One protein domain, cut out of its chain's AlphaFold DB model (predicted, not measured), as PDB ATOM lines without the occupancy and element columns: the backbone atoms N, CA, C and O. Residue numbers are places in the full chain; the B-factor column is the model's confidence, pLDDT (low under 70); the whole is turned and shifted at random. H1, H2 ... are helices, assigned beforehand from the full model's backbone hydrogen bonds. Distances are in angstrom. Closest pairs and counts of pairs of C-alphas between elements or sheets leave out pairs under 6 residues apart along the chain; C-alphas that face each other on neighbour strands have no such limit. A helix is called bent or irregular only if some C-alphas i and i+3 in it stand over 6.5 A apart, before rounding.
ATOM      1  N   ALA A   2     227.892 186.160 303.490       91.56
ATOM      2  CA  ALA A   2     228.570 186.773 304.644       91.56
ATOM      3  C   ALA A   2     227.607 187.234 305.759       91.56
ATOM      4  O   ALA A   2     227.825 186.918 306.923       91.56
ATOM      5  N   LEU A   3     226.490 187.881 305.401       92.38
ATOM      6  CA  LEU A   3     225.498 188.349 306.375       92.38
ATOM      7  C   LEU A   3     224.876 187.209 307.197       92.38
ATOM      8  O   LEU A   3     224.821 187.290 308.422       92.38
ATOM      9  N   SER A   4     224.418 186.132 306.552       93.50
ATOM     10  CA  SER A   4     223.810 184.996 307.261       93.50
ATOM     11  C   SER A   4     224.819 184.269 308.150       93.50
ATOM     12  O   SER A   4     224.467 183.868 309.252       93.50
ATOM     13  N   GLN A   5     226.068 184.137 307.691       94.12
ATOM     14  CA  GLN A   5     227.153 183.543 308.476       94.12
ATOM     15  C   GLN A   5     227.512 184.421 309.686       94.12
ATOM     16  O   GLN A   5     227.700 183.920 310.792       94.12
ATOM     17  N   GLY A   6     227.567 185.743 309.498       95.62
ATOM     18  CA  GLY A   6     227.808 186.702 310.573       95.62
ATOM     19  C   GLY A   6     226.709 186.667 311.636       95.62
ATOM     20  O   GLY A   6     227.011 186.627 312.826       95.62
ATOM     21  N   ARG A   7     225.436 186.589 311.222       95.19
ATOM     22  CA  ARG A   7     224.291 186.487 312.144       95.19
ATOM     23  C   ARG A   7     224.346 185.225 313.005       95.19
ATOM     24  O   ARG A   7     224.129 185.317 314.209       95.19
ATOM     25  N   THR A   8     224.656 184.063 312.428       95.44
ATOM     26  CA  THR A   8     224.765 182.819 313.214       95.44
ATOM     27  C   THR A   8     225.977 182.834 314.141       95.44
ATOM     28  O   THR A   8     225.868 182.386 315.281       95.44
ATOM     29  N   ARG A   9     227.103 183.421 313.710       94.75
ATOM     30  CA  ARG A   9     228.278 183.623 314.569       94.75
ATOM     31  C   ARG A   9     227.978 184.542 315.755       94.75
ATOM     32  O   ARG A   9     228.370 184.212 316.866       94.75
ATOM     33  N   ALA A  10     227.280 185.657 315.536       96.25
ATOM     34  CA  ALA A  10     226.918 186.592 316.602       96.25
ATOM     35  C   ALA A  10     226.022 185.934 317.665       96.25
ATOM     36  O   ALA A  10     226.248 186.110 318.858       96.25
ATOM     37  N   VAL A  11     225.053 185.115 317.239       94.88
ATOM     38  CA  VAL A  11     224.202 184.346 318.160       94.88
ATOM     39  C   VAL A  11     225.018 183.318 318.946       94.88
ATOM     40  O   VAL A  11     224.852 183.219 320.158       94.88
ATOM     41  N   LEU A  12     225.922 182.580 318.289       93.44
ATOM     42  CA  LEU A  12     226.791 181.627 318.982       93.44
ATOM     43  C   LEU A  12     227.701 182.326 320.002       93.44
ATOM     44  O   LEU A  12     227.848 181.818 321.105       93.44
ATOM     45  N   GLN A  13     228.260 183.491 319.657       93.94
ATOM     46  CA  GLN A  13     229.085 184.289 320.567       93.94
ATOM     47  C   GLN A  13     228.287 184.738 321.792       93.94
ATOM     48  O   GLN A  13     228.713 184.500 322.914       93.94
ATOM     49  N   TYR A  14     227.088 185.294 321.583       93.62
ATOM     50  CA  TYR A  14     226.216 185.699 322.685       93.62
ATOM     51  C   TYR A  14     225.933 184.536 323.640       93.62
ATOM     52  O   TYR A  14     226.067 184.691 324.849       93.62
ATOM     53  N   VAL A  15     225.583 183.359 323.104       90.50
ATOM     54  CA  VAL A  15     225.348 182.165 323.925       90.50
ATOM     55  C   VAL A  15     226.624 181.747 324.654       90.50
ATOM     56  O   VAL A  15     226.541 181.437 325.837       90.50
ATOM     57  N   TYR A  16     227.782 181.779 323.979       91.31
ATOM     58  CA  TYR A  16     229.092 181.421 324.536       91.31
ATOM     59  C   TYR A  16     229.493 182.269 325.760       91.31
ATOM     60  O   TYR A  16     230.174 181.778 326.666       91.31
ATOM     61  N   ASP A  17     229.030 183.520 325.799       92.00
ATOM     62  CA  ASP A  17     229.361 184.502 326.835       92.00
ATOM     63  C   ASP A  17     228.377 184.496 328.028       92.00
ATOM     64  O   ASP A  17     228.575 185.217 329.011       92.00
ATOM     65  N   ILE A  18     227.321 183.671 327.999       93.75
ATOM     66  CA  ILE A  18     226.384 183.539 329.125       93.75
ATOM     67  C   ILE A  18     227.105 182.893 330.320       93.75
ATOM     68  O   ILE A  18     227.543 181.747 330.257       93.75
ATOM     69  N   LYS A  19     227.162 183.587 331.465       93.62
ATOM     70  CA  LYS A  19     227.879 183.117 332.670       93.62
ATOM     71  C   LYS A  19     227.506 181.692 333.103       93.62
ATOM     72  O   LYS A  19     228.379 180.919 333.482       93.62
ATOM     73  N   ASN A  20     226.228 181.329 332.993       93.69
ATOM     74  CA  ASN A  20     225.719 180.017 333.410       93.69
ATOM     75  C   ASN A  20     226.257 178.842 332.580       93.69
ATOM     76  O   ASN A  20     226.095 177.699 332.992       93.69
ATOM     77  N   ILE A  21     226.887 179.096 331.430       90.00
ATOM     78  CA  ILE A  21     227.469 178.043 330.594       90.00
ATOM     79  C   ILE A  21     229.000 177.993 330.669       90.00
ATOM     80  O   ILE A  21     229.612 177.251 329.903       90.00
ATOM     81  N   ALA A  22     229.630 178.766 331.562       91.50
ATOM     82  CA  ALA A  22     231.088 178.859 331.667       91.50
ATOM     83  C   ALA A  22     231.753 177.475 331.811       91.50
ATOM     84  O   ALA A  22     232.731 177.173 331.131       91.50
ATOM     85  N   THR A  23     231.155 176.586 332.607       95.38
ATOM     86  CA  THR A  23     231.609 175.198 332.803       95.38
ATOM     87  C   THR A  23     231.449 174.311 331.561       95.38
ATOM     88  O   THR A  23     232.077 173.259 331.466       95.38
ATOM     89  N   HIS A  24     230.643 174.726 330.582       93.56
ATOM     90  CA  HIS A  24     230.341 173.982 329.357       93.56
ATOM     91  C   HIS A  24     231.027 174.550 328.108       93.56
ATOM     92  O   HIS A  24     230.846 174.011 327.016       93.56
ATOM     93  N   GLN A  25     231.841 175.601 328.230       90.25
ATOM     94  CA  GLN A  25     232.465 176.274 327.086       90.25
ATOM     95  C   GLN A  25     233.287 175.338 326.191       90.25
ATOM     96  O   GLN A  25     233.206 175.420 324.963       90.25
ATOM     97  N   GLN A  26     234.050 174.414 326.782       92.31
ATOM     98  CA  GLN A  26     234.825 173.438 326.014       92.31
ATOM     99  C   GLN A  26     233.914 172.486 325.228       92.31
ATOM    100  O   GLN A  26     234.168 172.207 324.054       92.31
ATOM    101  N   TRP A  27     232.811 172.047 325.841       93.75
ATOM    102  CA  TRP A  27     231.812 171.216 325.175       93.75
ATOM    103  C   TRP A  27     231.139 171.972 324.024       93.75
ATOM    104  O   TRP A  27     231.098 171.451 322.908       93.75
ATOM    105  N   VAL A  28     230.718 173.223 324.247       91.38
ATOM    106  CA  VAL A  28     230.119 174.083 323.211       91.38
ATOM    107  C   VAL A  28     231.064 174.230 322.020       91.38
ATOM    108  O   VAL A  28     230.659 173.955 320.893       91.38
ATOM    109  N   LYS A  29     232.342 174.557 322.260       88.81
ATOM    110  CA  LYS A  29     233.361 174.682 321.203       88.81
ATOM    111  C   LYS A  29     233.538 173.393 320.389       88.81
ATOM    112  O   LYS A  29     233.850 173.465 319.207       88.81
ATOM    113  N   SER A  30     233.331 172.226 321.005       92.31
ATOM    114  CA  SER A  30     233.458 170.923 320.336       92.31
ATOM    115  C   SER A  30     232.203 170.462 319.579       92.31
ATOM    116  O   SER A  30     232.312 169.597 318.711       92.31
ATOM    117  N   LYS A  31     231.011 170.976 319.923       91.81
ATOM    118  CA  LYS A  31     229.722 170.473 319.403       91.81
ATOM    119  C   LYS A  31     228.949 171.464 318.543       91.81
ATOM    120  O   LYS A  31     228.147 171.032 317.719       91.81
ATOM    121  N   PHE A  32     229.146 172.766 318.730       92.12
ATOM    122  CA  PHE A  32     228.383 173.783 318.016       92.12
ATOM    123  C   PHE A  32     229.082 174.204 316.728       92.12
ATOM    124  O   PHE A  32     230.293 174.393 316.683       92.12
ATOM    125  N   ALA A  33     228.278 174.431 315.693       91.81
ATOM    126  CA  ALA A  33     228.702 175.051 314.449       91.81
ATOM    127  C   ALA A  33     227.726 176.173 314.083       91.81
ATOM    128  O   ALA A  33     226.508 175.995 314.131       91.81
ATOM    129  N   ALA A  34     228.261 177.331 313.699       93.38
ATOM    130  CA  ALA A  34     227.481 178.424 313.130       93.38
ATOM    131  C   ALA A  34     227.549 178.336 311.601       93.38
ATOM    132  O   ALA A  34     228.630 178.464 311.028       93.38
ATOM    133  N   VAL A  35     226.411 178.115 310.938       92.56
ATOM    134  CA  VAL A  35     226.337 177.931 309.478       92.56
ATOM    135  C   VAL A  35     225.307 178.886 308.885       92.56
ATOM    136  O   VAL A  35     224.151 178.901 309.299       92.56
ATOM    137  N   GLY A  36     225.725 179.714 307.931       92.69
ATOM    138  CA  GLY A  36     224.867 180.656 307.225       92.69
ATOM    139  C   GLY A  36     224.422 180.124 305.865       92.69
ATOM    140  O   GLY A  36     225.246 179.946 304.978       92.69
ATOM    141  N   TYR A  37     223.112 179.975 305.666       89.88
ATOM    142  CA  TYR A  37     222.535 179.450 304.419       89.88
ATOM    143  C   TYR A  37     222.150 180.513 303.374       89.88
ATOM    144  O   TYR A  37     221.705 180.170 302.283       89.88
ATOM    145  N   SER A  38     222.333 181.806 303.662       86.69
ATOM    146  CA  SER A  38     221.955 182.912 302.767       86.69
ATOM    147  C   SER A  38     220.530 182.728 302.208       86.69
ATOM    148  O   SER A  38     219.608 182.485 302.979       86.69
ATOM    149  N   SER A  39     220.349 182.823 300.890       87.38
ATOM    150  CA  SER A  39     219.078 182.651 300.180       87.38
ATOM    151  C   SER A  39     218.815 181.205 299.726       87.38
ATOM    152  O   SER A  39     217.859 180.973 299.000       87.38
ATOM    153  N   ALA A  40     219.635 180.225 300.128       91.12
ATOM    154  CA  ALA A  40     219.519 178.845 299.639       91.12
ATOM    155  C   ALA A  40     218.334 178.063 300.244       91.12
ATOM    156  O   ALA A  40     217.933 177.042 299.697       91.12
ATOM    157  N   HIS A  41     217.768 178.527 301.366       92.06
ATOM    158  CA  HIS A  41     216.645 177.873 302.051       92.06
ATOM    159  C   HIS A  41     215.544 178.874 302.453       92.06
ATOM    160  O   HIS A  41     215.342 179.125 303.654       92.06
ATOM    161  N   PRO A  42     214.839 179.467 301.470       94.12
ATOM    162  CA  PRO A  42     213.717 180.355 301.745       94.12
ATOM    163  C   PRO A  42     212.561 179.573 302.379       94.12
ATOM    164  O   PRO A  42     212.356 178.391 302.104       94.12
ATOM    165  N   ILE A  43     211.795 180.239 303.240       95.44
ATOM    166  CA  ILE A  43     210.470 179.758 303.633       95.44
ATOM    167  C   ILE A  43     209.475 180.333 302.635       95.44
ATOM    168  O   ILE A  43     209.430 181.546 302.444       95.44
ATOM    169  N   LEU A  44     208.697 179.454 302.010       97.12
ATOM    170  CA  LEU A  44     207.678 179.833 301.043       97.12
ATOM    171  C   LEU A  44     206.306 179.929 301.717       97.12
ATOM    172  O   LEU A  44     205.994 179.177 302.647       97.12
ATOM    173  N   ASP A  45     205.498 180.874 301.252       96.25
ATOM    174  CA  ASP A  45     204.090 180.993 301.599       96.25
ATOM    175  C   ASP A  45     203.222 180.004 300.796       96.25
ATOM    176  O   ASP A  45     203.707 179.198 299.999       96.25
ATOM    177  N   LYS A  46     201.902 180.067 301.000       96.75
ATOM    178  CA  LYS A  46     200.936 179.193 300.313       96.75
ATOM    179  C   LYS A  46     200.892 179.401 298.792       96.75
ATOM    180  O   LYS A  46     200.363 178.547 298.091       96.75
ATOM    181  N   THR A  47     201.410 180.521 298.293       96.31
ATOM    182  CA  THR A  47     201.467 180.872 296.866       96.31
ATOM    183  C   THR A  47     202.816 180.525 296.231       96.31
ATOM    184  O   THR A  47     203.014 180.764 295.042       96.31
ATOM    185  N   GLY A  48     203.749 179.958 297.007       96.19
ATOM    186  CA  GLY A  48     205.096 179.620 296.550       96.19
ATOM    187  C   GLY A  48     206.058 180.810 296.511       96.19
ATOM    188  O   GLY A  48     207.182 180.657 296.033       96.19
ATOM    189  N   LYS A  49     205.658 181.985 297.014       97.00
ATOM    190  CA  LYS A  49     206.540 183.153 297.133       97.00
ATOM    191  C   LYS A  49     207.291 183.124 298.454       97.00
ATOM    192  O   LYS A  49     206.814 182.573 299.442       97.00
ATOM    193  N   GLU A  50     208.484 183.709 298.475       96.44
ATOM    194  CA  GLU A  50     209.254 183.833 299.709       96.44
ATOM    195  C   GLU A  50     208.488 184.671 300.740       96.44
ATOM    196  O   GLU A  50     208.058 185.786 300.447       96.44
ATOM    197  N   ASP A  51     208.392 184.160 301.966       97.19
ATOM    198  CA  ASP A  51     208.031 184.949 303.136       97.19
ATOM    199  C   ASP A  51     209.313 185.577 303.717       97.19
ATOM    200  O   ASP A  51     210.091 184.893 304.397       97.19
ATOM    201  N   PRO A  52     209.572 186.877 303.485       93.94
ATOM    202  CA  PRO A  52     210.823 187.502 303.894       93.94
ATOM    203  C   PRO A  52     210.993 187.549 305.416       93.94
ATOM    204  O   PRO A  52     212.123 187.494 305.908       93.94
ATOM    205  N   ASN A  53     209.899 187.646 306.175       94.44
ATOM    206  CA  ASN A  53     209.962 187.714 307.632       94.44
ATOM    207  C   ASN A  53     210.383 186.361 308.205       94.44
ATOM    208  O   ASN A  53     211.264 186.291 309.063       94.44
ATOM    209  N   ARG A  54     209.824 185.271 307.673       94.88
ATOM    210  CA  ARG A  54     210.174 183.910 308.099       94.88
ATOM    211  C   ARG A  54     211.530 183.459 307.550       94.88
ATOM    212  O   ARG A  54     212.259 182.722 308.220       94.88
ATOM    213  N   SER A  55     211.921 183.912 306.363       95.12
ATOM    214  CA  SER A  55     213.223 183.582 305.772       95.12
ATOM    215  C   SER A  55     214.398 184.210 306.527       95.12
ATOM    216  O   SER A  55     215.434 183.564 306.691       95.12
ATOM    217  N   ARG A  56     214.244 185.416 307.089       93.12
ATOM    218  CA  ARG A  56     215.300 186.135 307.834       93.12
ATOM    219  C   ARG A  56     215.472 185.657 309.285       93.12
ATOM    220  O   ARG A  56     215.565 186.477 310.201       93.12
ATOM    221  N   ARG A  57     215.601 184.350 309.503       94.50
ATOM    222  CA  ARG A  57     215.712 183.724 310.834       94.50
ATOM    223  C   ARG A  57     217.113 183.192 311.149       94.50
ATOM    224  O   ARG A  57     217.942 183.007 310.262       94.50
ATOM    225  N   VAL A  58     217.335 182.888 312.423       95.44
ATOM    226  CA  VAL A  58     218.408 182.007 312.903       95.44
ATOM    227  C   VAL A  58     217.729 180.829 313.599       95.44
ATOM    228  O   VAL A  58     216.786 181.032 314.357       95.44
ATOM    229  N   THR A  59     218.167 179.602 313.319       94.19
ATOM    230  CA  THR A  59     217.574 178.382 313.882       94.19
ATOM    231  C   THR A  59     218.638 177.583 314.621       94.19
ATOM    232  O   THR A  59     219.744 177.410 314.112       94.19
ATOM    233  N   PHE A  60     218.284 177.053 315.792       93.44
ATOM    234  CA  PHE A  60     219.066 176.031 316.479       93.44
ATOM    235  C   PHE A  60     218.593 174.655 316.016       93.44
ATOM    236  O   PHE A  60     217.404 174.348 316.098       93.44
ATOM    237  N   LYS A  61     219.515 173.833 315.513       92.81
ATOM    238  CA  LYS A  61     219.228 172.459 315.093       92.81
ATOM    239  C   LYS A  61     220.079 171.498 315.908       92.81
ATOM    240  O   LYS A  61     221.303 171.579 315.869       92.81
ATOM    241  N   VAL A  62     219.426 170.576 316.607       92.00
ATOM    242  CA  VAL A  62     220.096 169.471 317.297       92.00
ATOM    243  C   VAL A  62     220.247 168.319 316.310       92.00
ATOM    244  O   VAL A  62     219.273 167.901 315.686       92.00
ATOM    245  N   VAL A  63     221.473 167.830 316.140       91.88
ATOM    246  CA  VAL A  63     221.780 166.675 315.290       91.88
ATOM    247  C   VAL A  63     222.374 165.591 316.178       91.88
ATOM    248  O   VAL A  63     223.408 165.797 316.807       91.88
ATOM    249  N   THR A  64     221.707 164.442 316.237       93.00
ATOM    250  CA  THR A  64     222.136 163.278 317.024       93.00
ATOM    251  C   THR A  64     222.435 162.101 316.108       93.00
ATOM    252  O   THR A  64     221.836 161.982 315.042       93.00
ATOM    253  N   ASN A  65     223.279 161.179 316.554       92.88
ATOM    254  CA  ASN A  65     223.530 159.907 315.874       92.88
ATOM    255  C   ASN A  65     222.567 158.785 316.318       92.88
ATOM    256  O   ASN A  65     222.893 157.619 316.124       92.88
ATOM    257  N   ALA A  66     221.412 159.115 316.910       93.00
ATOM    258  CA  ALA A  66     220.473 158.143 317.478       93.00
ATOM    259  C   ALA A  66     220.053 157.055 316.477       93.00
ATOM    260  O   ALA A  66     220.116 155.878 316.803       93.00
ATOM    261  N   GLU A  67     219.740 157.436 315.237       91.25
ATOM    262  CA  GLU A  67     219.406 156.501 314.151       91.25
ATOM    263  C   GLU A  67     220.511 155.453 313.925       91.25
ATOM    264  O   GLU A  67     220.239 154.263 313.792       91.25
ATOM    265  N   LEU A  68     221.778 155.884 313.933       94.25
ATOM    266  CA  LEU A  68     222.917 154.977 313.795       94.25
ATOM    267  C   LEU A  68     223.049 154.049 315.006       94.25
ATOM    268  O   LEU A  68     223.423 152.895 314.835       94.25
ATOM    269  N   GLN A  69     222.754 154.537 316.215       94.00
ATOM    270  CA  GLN A  69     222.808 153.713 317.426       94.00
ATOM    271  C   GLN A  69     221.690 152.666 317.452       94.00
ATOM    272  O   GLN A  69     221.961 151.506 317.734       94.00
ATOM    273  N   ILE A  70     220.461 153.041 317.083       93.50
ATOM    274  CA  ILE A  70     219.321 152.113 317.003       93.50
ATOM    275  C   ILE A  70     219.620 150.983 316.016       93.50
ATOM    276  O   ILE A  70     219.400 149.817 316.327       93.50
ATOM    277  N   ARG A  71     220.183 151.307 314.844       94.62
ATOM    278  CA  ARG A  71     220.551 150.292 313.846       94.62
ATOM    279  C   ARG A  71     221.599 149.309 314.353       94.62
ATOM    280  O   ARG A  71     221.483 148.136 314.037       94.62
ATOM    281  N   LYS A  72     222.582 149.766 315.135       95.06
ATOM    282  CA  LYS A  72     223.583 148.876 315.743       95.06
ATOM    283  C   LYS A  72     222.942 147.886 316.709       95.06
ATOM    284  O   LYS A  72     223.231 146.709 316.611       95.06
ATOM    285  N   ILE A  73     222.027 148.358 317.560       94.88
ATOM    286  CA  ILE A  73     221.328 147.513 318.543       94.88
ATOM    287  C   ILE A  73     220.458 146.447 317.859       94.88
ATOM    288  O   ILE A  73     220.347 145.346 318.370       94.88
ATOM    289  N   ILE A  74     219.818 146.770 316.729       95.44
ATOM    290  CA  ILE A  74     218.941 145.829 315.997       95.44
ATOM    291  C   ILE A  74     219.744 144.828 315.142       95.44
ATOM    292  O   ILE A  74     219.215 143.787 314.761       95.44
ATOM    293  N   GLN A  75     220.982 145.168 314.771       82.81
ATOM    294  CA  GLN A  75     221.861 144.321 313.953       82.81
ATOM    295  C   GLN A  75     222.775 143.402 314.781       82.81
ATOM    296  O   GLN A  75     223.432 142.542 314.192       82.81
ATOM    297  N   GLU A  76     222.822 143.594 316.100       54.03
ATOM    298  CA  GLU A  76     223.359 142.648 317.090       54.03
ATOM    299  C   GLU A  76     222.276 141.647 317.517       54.03
ATOM    300  O   GLU A  76     222.629 140.457 317.686       54.03
TER     301      GLU A  76
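Overview. This is residues 2 to 76 of the 76 residues of the protein "OmpA-like domain-containing protein" of Escherichia coli 908525 (UniProt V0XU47). Two helices, H1 and H2, meet near their ends in a V, and from its open end a long loop folds back past H1 to a turn that holds the very short H3. The chain then runs back as an extended stretch, and residues 64 to 76, with H4, stick out as an arm. The 75 printed residues include four named helices, in the order H1, H2, H3, H4, and no named strand; the class is all helix. The whole is only just extended, close to loose, with a radius of gyration of the C-alphas of 17.2 A, and its outline is flat, 48 by 39 by 20 A.

Along the chain. Find C-alpha 2 at (228.570, 186.773, 304.644); from there H1, the longest helix, runs through residues 2 to 16 over 20.6 A. H2, residues 19 to 31, covers 18.4 A and is irregular: C-alphas 23 and 26 are 7.7 A apart. Look for H3 at residues 52 to 55, 5.0 A long. H4, residues 66 to 75, runs 14.3 A to C-alpha 75 at (221.861, 144.321, 313.953).

Arrangement. H1 and H2 only just touch, with 3 pairs of C-alphas within 8 A, and H1 does so with residue 16 alone. Their closest C-alphas, those of Tyr 16 and Gln 25, are 6.7 A apart. They run opposite ways at a steep tilt of 50 degrees. H3 and H4 touch no helix. In H1 and H4 every O i to N i+4 pair is within hydrogen-bond range, in H2 5 of 9; H3 is too short for such a pair.

Size, cuts and confidence. The C-alphas farthest apart, those of Thr 47 and Glu 76, lie 48.5 A from each other. The printed part has no cut. The link from H2 to H3 is long, 20 residues. Mean pLDDT of the printed part is 92.8; residue 76 is under 70.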